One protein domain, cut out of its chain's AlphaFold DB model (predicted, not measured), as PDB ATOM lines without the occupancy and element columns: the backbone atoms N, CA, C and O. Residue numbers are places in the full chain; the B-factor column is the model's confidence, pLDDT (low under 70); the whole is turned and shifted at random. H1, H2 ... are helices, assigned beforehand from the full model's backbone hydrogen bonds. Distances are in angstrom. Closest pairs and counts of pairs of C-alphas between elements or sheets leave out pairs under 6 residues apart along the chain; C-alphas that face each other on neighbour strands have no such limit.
ATOM      1  N   VAL A 160     126.956 191.872 174.456       74.19
ATOM      2  CA  VAL A 160     126.405 191.906 175.825       74.19
ATOM      3  C   VAL A 160     125.198 190.973 175.977       74.19
ATOM      4  O   VAL A 160     125.139 190.208 176.938       74.19
ATOM      5  N   LEU A 161     124.257 190.981 175.033       81.38
ATOM      6  CA  LEU A 161     123.085 190.099 175.065       81.38
ATOM      7  C   LEU A 161     123.475 188.620 174.981       81.38
ATOM      8  O   LEU A 161     122.973 187.814 175.763       81.38
ATOM      9  N   ILE A 162     124.407 188.271 174.091       81.50
ATOM     10  CA  ILE A 162     124.958 186.914 173.983       81.50
ATOM     11  C   ILE A 162     125.652 186.527 175.288       81.50
ATOM     12  O   ILE A 162     125.445 185.423 175.780       81.50
ATOM     13  N   SER A 163     126.414 187.439 175.896       73.44
ATOM     14  CA  SER A 163     127.069 187.205 177.189       73.44
ATOM     15  C   SER A 163     126.064 186.851 178.280       73.44
ATOM     16  O   SER A 163     126.230 185.854 178.981       73.44
ATOM     17  N   ILE A 164     125.000 187.648 178.401       83.06
ATOM     18  CA  ILE A 164     123.916 187.409 179.358       83.06
ATOM     19  C   ILE A 164     123.273 186.053 179.075       83.06
ATOM     20  O   ILE A 164     123.101 185.254 179.993       83.06
ATOM     21  N   LEU A 165     122.972 185.757 177.810       87.06
ATOM     22  CA  LEU A 165     122.366 184.492 177.413       87.06
ATOM     23  C   LEU A 165     123.259 183.293 177.752       87.06
ATOM     24  O   LEU A 165     122.757 182.292 178.259       87.06
ATOM     25  N   VAL A 166     124.569 183.388 177.516       83.62
ATOM     26  CA  VAL A 166     125.541 182.341 177.856       83.62
ATOM     27  C   VAL A 166     125.590 182.136 179.365       83.62
ATOM     28  O   VAL A 166     125.464 181.000 179.812       83.62
ATOM     29  N   VAL A 167     125.701 183.207 180.156       84.06
ATOM     30  CA  VAL A 167     125.721 183.122 181.625       84.06
ATOM     31  C   VAL A 167     124.425 182.507 182.159       84.06
ATOM     32  O   VAL A 167     124.477 181.596 182.986       84.06
ATOM     33  N   LEU A 168     123.265 182.938 181.653       85.38
ATOM     34  CA  LEU A 168     121.963 182.380 182.025       85.38
ATOM     35  C   LEU A 168     121.843 180.905 181.636       85.38
ATOM     36  O   LEU A 168     121.391 180.092 182.438       85.38
ATOM     37  N   SER A 169     122.287 180.542 180.432       84.75
ATOM     38  CA  SER A 169     122.270 179.157 179.949       84.75
ATOM     39  C   SER A 169     123.187 178.268 180.782       84.75
ATOM     40  O   SER A 169     122.825 177.138 181.110       84.75
ATOM     41  N   LEU A 170     124.356 178.780 181.174       83.50
ATOM     42  CA  LEU A 170     125.291 178.078 182.044       83.50
ATOM     43  C   LEU A 170     124.680 177.873 183.433       83.50
ATOM     44  O   LEU A 170     124.667 176.749 183.929       83.50
ATOM     45  N   GLY A 171     124.101 178.924 184.022       81.38
ATOM     46  CA  GLY A 171     123.400 178.849 185.305       81.38
ATOM     47  C   GLY A 171     122.241 177.851 185.274       81.38
ATOM     48  O   GLY A 171     122.129 176.999 186.157       81.38
ATOM     49  N   TRP A 172     121.433 177.880 184.214       83.06
ATOM     50  CA  TRP A 172     120.338 176.934 184.013       83.06
ATOM     51  C   TRP A 172     120.836 175.492 183.858       83.06
ATOM     52  O   TRP A 172     120.296 174.574 184.479       83.06
ATOM     53  N   THR A 173     121.913 175.289 183.098       81.75
ATOM     54  CA  THR A 173     122.522 173.967 182.901       81.75
ATOM     55  C   THR A 173     123.071 173.412 184.212       81.75
ATOM     56  O   THR A 173     122.818 172.248 184.528       81.75
ATOM     57  N   VAL A 174     123.769 174.242 184.997       79.31
ATOM     58  CA  VAL A 174     124.343 173.881 186.302       79.31
ATOM     59  C   VAL A 174     123.247 173.579 187.336       79.31
ATOM     60  O   VAL A 174     123.347 172.577 188.045       79.31
ATOM     61  N   GLY A 175     122.171 174.373 187.386       75.50
ATOM     62  CA  GLY A 175     121.023 174.141 188.281       75.50
ATOM     63  C   GLY A 175     120.139 172.946 187.878       75.50
ATOM     64  O   GLY A 175     119.431 172.350 188.706       75.50
ATOM     65  N   GLY A 176     120.198 172.555 186.605       82.19
ATOM     66  CA  GLY A 176     119.483 171.414 186.050       82.19
ATOM     67  C   GLY A 176     119.990 170.048 186.533       82.19
ATOM     68  O   GLY A 176     120.915 169.908 187.336       82.19
ATOM     69  N   PHE A 177     119.360 168.989 186.027       79.00
ATOM     70  CA  PHE A 177     119.734 167.602 186.334       79.00
ATOM     71  C   PHE A 177     121.124 167.230 185.792       79.00
ATOM     72  O   PHE A 177     121.895 166.537 186.459       79.00
ATOM     73  N   VAL A 178     121.459 167.722 184.595       83.81
ATOM     74  CA  VAL A 178     122.757 167.491 183.941       83.81
ATOM     75  C   VAL A 178     123.881 168.171 184.720       83.81
ATOM     76  O   VAL A 178     124.878 167.526 185.038       83.81
ATOM     77  N   GLY A 179     123.688 169.433 185.110       81.38
ATOM     78  CA  GLY A 179     124.645 170.183 185.916       81.38
ATOM     79  C   GLY A 179     124.963 169.514 187.241       81.38
ATOM     80  O   GLY A 179     126.131 169.283 187.543       81.38
ATOM     81  N   ARG A 180     123.932 169.083 187.978       81.62
ATOM     82  CA  ARG A 180     124.115 168.321 189.222       81.62
ATOM     83  C   ARG A 180     124.982 167.077 189.027       81.62
ATOM     84  O   ARG A 180     125.861 166.829 189.847       81.62
ATOM     85  N   ARG A 181     124.801 166.323 187.936       84.75
ATOM     86  CA  ARG A 181     125.639 165.147 187.641       84.75
ATOM     87  C   ARG A 181     127.077 165.489 187.270       84.75
ATOM     88  O   ARG A 181     127.987 164.778 187.694       84.75
ATOM     89  N   ILE A 182     127.291 166.549 186.494       85.75
ATOM     90  CA  ILE A 182     128.636 167.014 186.129       85.75
ATOM     91  C   ILE A 182     129.382 167.473 187.382       85.75
ATOM     92  O   ILE A 182     130.498 167.019 187.626       85.75
ATOM     93  N   VAL A 183     128.742 168.300 188.213       84.50
ATOM     94  CA  VAL A 183     129.313 168.785 189.475       84.50
ATOM     95  C   VAL A 183     129.647 167.616 190.397       84.50
ATOM     96  O   VAL A 183     130.762 167.554 190.898       84.50
ATOM     97  N   GLN A 184     128.747 166.640 190.564       85.88
ATOM     98  CA  GLN A 184     129.021 165.435 191.362       85.88
ATOM     99  C   GLN A 184     130.196 164.615 190.814       85.88
ATOM    100  O   GLN A 184     130.995 164.082 191.582       85.88
ATOM    101  N   SER A 185     130.322 164.517 189.490       88.62
ATOM    102  CA  SER A 185     131.410 163.776 188.844       88.62
ATOM    103  C   SER A 185     132.760 164.481 189.022       88.62
ATOM    104  O   SER A 185     133.758 163.825 189.321       88.62
ATOM    105  N   LEU A 186     132.789 165.814 188.909       87.50
ATOM    106  CA  LEU A 186     133.960 166.644 189.218       87.50
ATOM    107  C   LEU A 186     134.346 166.536 190.696       87.50
ATOM    108  O   LEU A 186     135.518 166.343 191.007       87.50
ATOM    109  N   ASP A 187     133.360 166.572 191.593       88.06
ATOM    110  CA  ASP A 187     133.544 166.388 193.032       88.06
ATOM    111  C   ASP A 187     134.265 165.066 193.317       88.06
ATOM    112  O   ASP A 187     135.305 165.034 193.977       88.06
ATOM    113  N   GLN A 188     133.768 163.971 192.740       89.12
ATOM    114  CA  GLN A 188     134.375 162.649 192.876       89.12
ATOM    115  C   GLN A 188     135.774 162.575 192.254       89.12
ATOM    116  O   GLN A 188     136.640 161.886 192.795       89.12
ATOM    117  N   ALA A 189     136.021 163.267 191.139       91.00
ATOM    118  CA  ALA A 189     137.344 163.333 190.528       91.00
ATOM    119  C   ALA A 189     138.353 164.047 191.443       91.00
ATOM    120  O   ALA A 189     139.449 163.530 191.656       91.00
ATOM    121  N   MET A 190     137.966 165.169 192.059       88.81
ATOM    122  CA  MET A 190     138.819 165.915 192.995       88.81
ATOM    123  C   MET A 190     139.183 165.094 194.240       88.81
ATOM    124  O   MET A 190     140.319 165.153 194.709       88.81
ATOM    125  N   HIS A 191     138.268 164.252 194.731       85.88
ATOM    126  CA  HIS A 191     138.534 163.354 195.865       85.88
ATOM    127  C   HIS A 191     139.523 162.219 195.545       85.88
ATOM    128  O   HIS A 191     140.101 161.629 196.463       85.88
ATOM    129  N   LYS A 192     139.747 161.905 194.262       88.94
ATOM    130  CA  LYS A 192     140.703 160.873 193.827       88.94
ATOM    131  C   LYS A 192     142.135 161.392 193.706       88.94
ATOM    132  O   LYS A 192     143.056 160.582 193.662       88.94
ATOM    133  N   ILE A 193     142.337 162.712 193.674       90.81
ATOM    134  CA  ILE A 193     143.664 163.317 193.541       90.81
ATOM    135  C   ILE A 193     144.333 163.384 194.931       90.81
ATOM    136  O   ILE A 193     143.818 164.056 195.836       90.81
ATOM    137  N   PRO A 194     145.479 162.703 195.143       81.44
ATOM    138  CA  PRO A 194     146.234 162.793 196.391       81.44
ATOM    139  C   PRO A 194     146.645 164.246 196.679       81.44
ATOM    140  O   PRO A 194     147.027 164.976 195.771       81.44
ATOM    141  N   GLY A 195     146.541 164.689 197.934       85.56
ATOM    142  CA  GLY A 195     146.804 166.079 198.345       85.56
ATOM    143  C   GLY A 195     145.609 167.028 198.171       85.56
ATOM    144  O   GLY A 195     145.282 167.769 199.093       85.56
ATOM    145  N   VAL A 196     144.885 166.957 197.049       85.62
ATOM    146  CA  VAL A 196     143.681 167.788 196.819       85.62
ATOM    147  C   VAL A 196     142.506 167.313 197.676       85.62
ATOM    148  O   VAL A 196     141.790 168.132 198.254       85.62
ATOM    149  N   ARG A 197     142.356 165.992 197.845       84.69
ATOM    150  CA  ARG A 197     141.264 165.374 198.619       84.69
ATOM    151  C   ARG A 197     141.130 165.859 200.069       84.69
ATOM    152  O   ARG A 197     140.059 165.724 200.644       84.69
ATOM    153  N   SER A 198     142.200 166.386 200.673       85.62
ATOM    154  CA  SER A 198     142.185 166.901 202.050       85.62
ATOM    155  C   SER A 198     141.807 168.374 202.151       85.62
ATOM    156  O   SER A 198     141.382 168.793 203.216       85.62
ATOM    157  N   VAL A 199     141.962 169.163 201.083       86.88
ATOM    158  CA  VAL A 199     141.702 170.618 201.097       86.88
ATOM    159  C   VAL A 199     140.367 170.942 200.435       86.88
ATOM    160  O   VAL A 199     139.607 171.769 200.932       86.88
ATOM    161  N   TYR A 200     140.059 170.250 199.338       85.50
ATOM    162  CA  TYR A 200     138.878 170.496 198.521       85.50
ATOM    163  C   TYR A 200     137.548 170.474 199.306       85.50
ATOM    164  O   TYR A 200     136.756 171.392 199.094       85.50
ATOM    165  N   PRO A 201     137.300 169.547 200.261       85.19
ATOM    166  CA  PRO A 201     136.080 169.582 201.072       85.19
ATOM    167  C   PRO A 201     135.923 170.868 201.893       85.19
ATOM    168  O   PRO A 201     134.823 171.407 201.969       85.19
ATOM    169  N   TYR A 202     137.011 171.397 202.463       85.38
ATOM    170  CA  TYR A 202     136.972 172.637 203.246       85.38
ATOM    171  C   TYR A 202     136.750 173.859 202.355       85.38
ATOM    172  O   TYR A 202     135.940 174.722 202.683       85.38
ATOM    173  N   SER A 203     137.413 173.913 201.196       84.44
ATOM    174  CA  SER A 203     137.189 174.979 200.213       84.44
ATOM    175  C   SER A 203     135.751 174.972 199.699       84.44
ATOM    176  O   SER A 203     135.125 176.024 199.603       84.44
ATOM    177  N   LYS A 204     135.207 173.784 199.415       82.75
ATOM    178  CA  LYS A 204     133.817 173.610 198.998       82.75
ATOM    179  C   LYS A 204     132.851 174.068 200.086       82.75
ATOM    180  O   LYS A 204     131.957 174.836 199.773       82.75
ATOM    181  N   GLN A 205     133.065 173.681 201.344       80.31
ATOM    182  CA  GLN A 205     132.247 174.149 202.468       80.31
ATOM    183  C   GLN A 205     132.288 175.668 202.630       80.31
ATOM    184  O   GLN A 205     131.263 176.272 202.924       80.31
ATOM    185  N   LEU A 206     133.447 176.297 202.425       76.38
ATOM    186  CA  LEU A 206     133.572 177.750 202.499       76.38
ATOM    187  C   LEU A 206     132.755 178.428 201.392       76.38
ATOM    188  O   LEU A 206     131.980 179.337 201.665       76.38
ATOM    189  N   VAL A 207     132.892 177.954 200.152       79.06
ATOM    190  CA  VAL A 207     132.117 178.442 199.004       79.06
ATOM    191  C   VAL A 207     130.621 178.196 199.232       79.06
ATOM    192  O   VAL A 207     129.834 179.129 199.144       79.06
ATOM    193  N   GLU A 208     130.218 176.985 199.609       77.88
ATOM    194  CA  GLU A 208     128.828 176.655 199.942       77.88
ATOM    195  C   GLU A 208     128.292 177.495 201.101       77.88
ATOM    196  O   GLU A 208     127.124 177.838 201.083       77.88
ATOM    197  N   PHE A 209     129.112 177.887 202.075       70.44
ATOM    198  CA  PHE A 209     128.701 178.800 203.140       70.44
ATOM    199  C   PHE A 209     128.463 180.229 202.629       70.44
ATOM    200  O   PHE A 209     127.493 180.858 203.040       70.44
ATOM    201  N   PHE A 210     129.307 180.732 201.722       69.75
ATOM    202  CA  PHE A 210     129.141 182.061 201.116       69.75
ATOM    203  C   PHE A 210     127.981 182.136 200.113       69.75
ATOM    204  O   PHE A 210     127.363 183.189 199.982       69.75
ATOM    205  N   PHE A 211     127.716 181.047 199.386       65.00
ATOM    206  CA  PHE A 211     126.675 180.971 198.353       65.00
ATOM    207  C   PHE A 211     125.382 180.314 198.823       65.00
ATOM    208  O   PHE A 211     124.368 180.426 198.133       65.00
ATOM    209  N   ALA A 212     125.383 179.631 199.968       58.50
ATOM    210  CA  ALA A 212     124.144 179.347 200.655       58.50
ATOM    211  C   ALA A 212     123.528 180.708 200.943       58.50
ATOM    212  O   ALA A 212     123.999 181.448 201.803       58.50
TER     213      ALA A 212
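This is residues 160 to 212 of the 329 residues of the protein "DUF502 domain-containing protein" of Planctomycetes bacterium (UniProt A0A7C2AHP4). Two long helices, H1 and H2, meet at their ends in a corner; beyond a loop, shorter H3 folds back near H2. Residues 160 to 169 and 205 to 212 stick out. The printed 53 residues hold three named helices, H1, H2, H3, and no named strand: all helix, loose, with a radius of gyration of the C-alphas of 13.9 A, spanning 41 by 22 by 18 A.

Start at H2, residues 177 to 192. Its residues 179 to 183 alone only just touch H1, residues 160 to 175, with 3 C-alpha pairs within 8 A, only at the corner; the closest C-alphas, Thr 173 and Gly 179, are 5.3 A apart. Their lines are only just about perpendicular, at 72 degrees. H3, residues 200 to 211, is close to H2 but not clearly touching: the closest C-alphas, Met 190 and Tyr 200, are 7.2 A apart. They run opposite ways at 36 degrees, only just a steep tilt. H1 and H3 are apart. In H1, H2 and H3 every O i to N i+4 pair is within hydrogen-bond range.

Find C-alpha 160 at (126.405, 191.906, 175.825); H1 runs 22.4 A. H2 runs 23.3 A; H3 ends at C-alpha 211, (126.675, 180.971, 198.353).

The farthest C-alphas, Leu 161 and Pro 194, are 41.7 A apart. The printed part has no cut and no long link; residues 210 to 212 have pLDDT under 70.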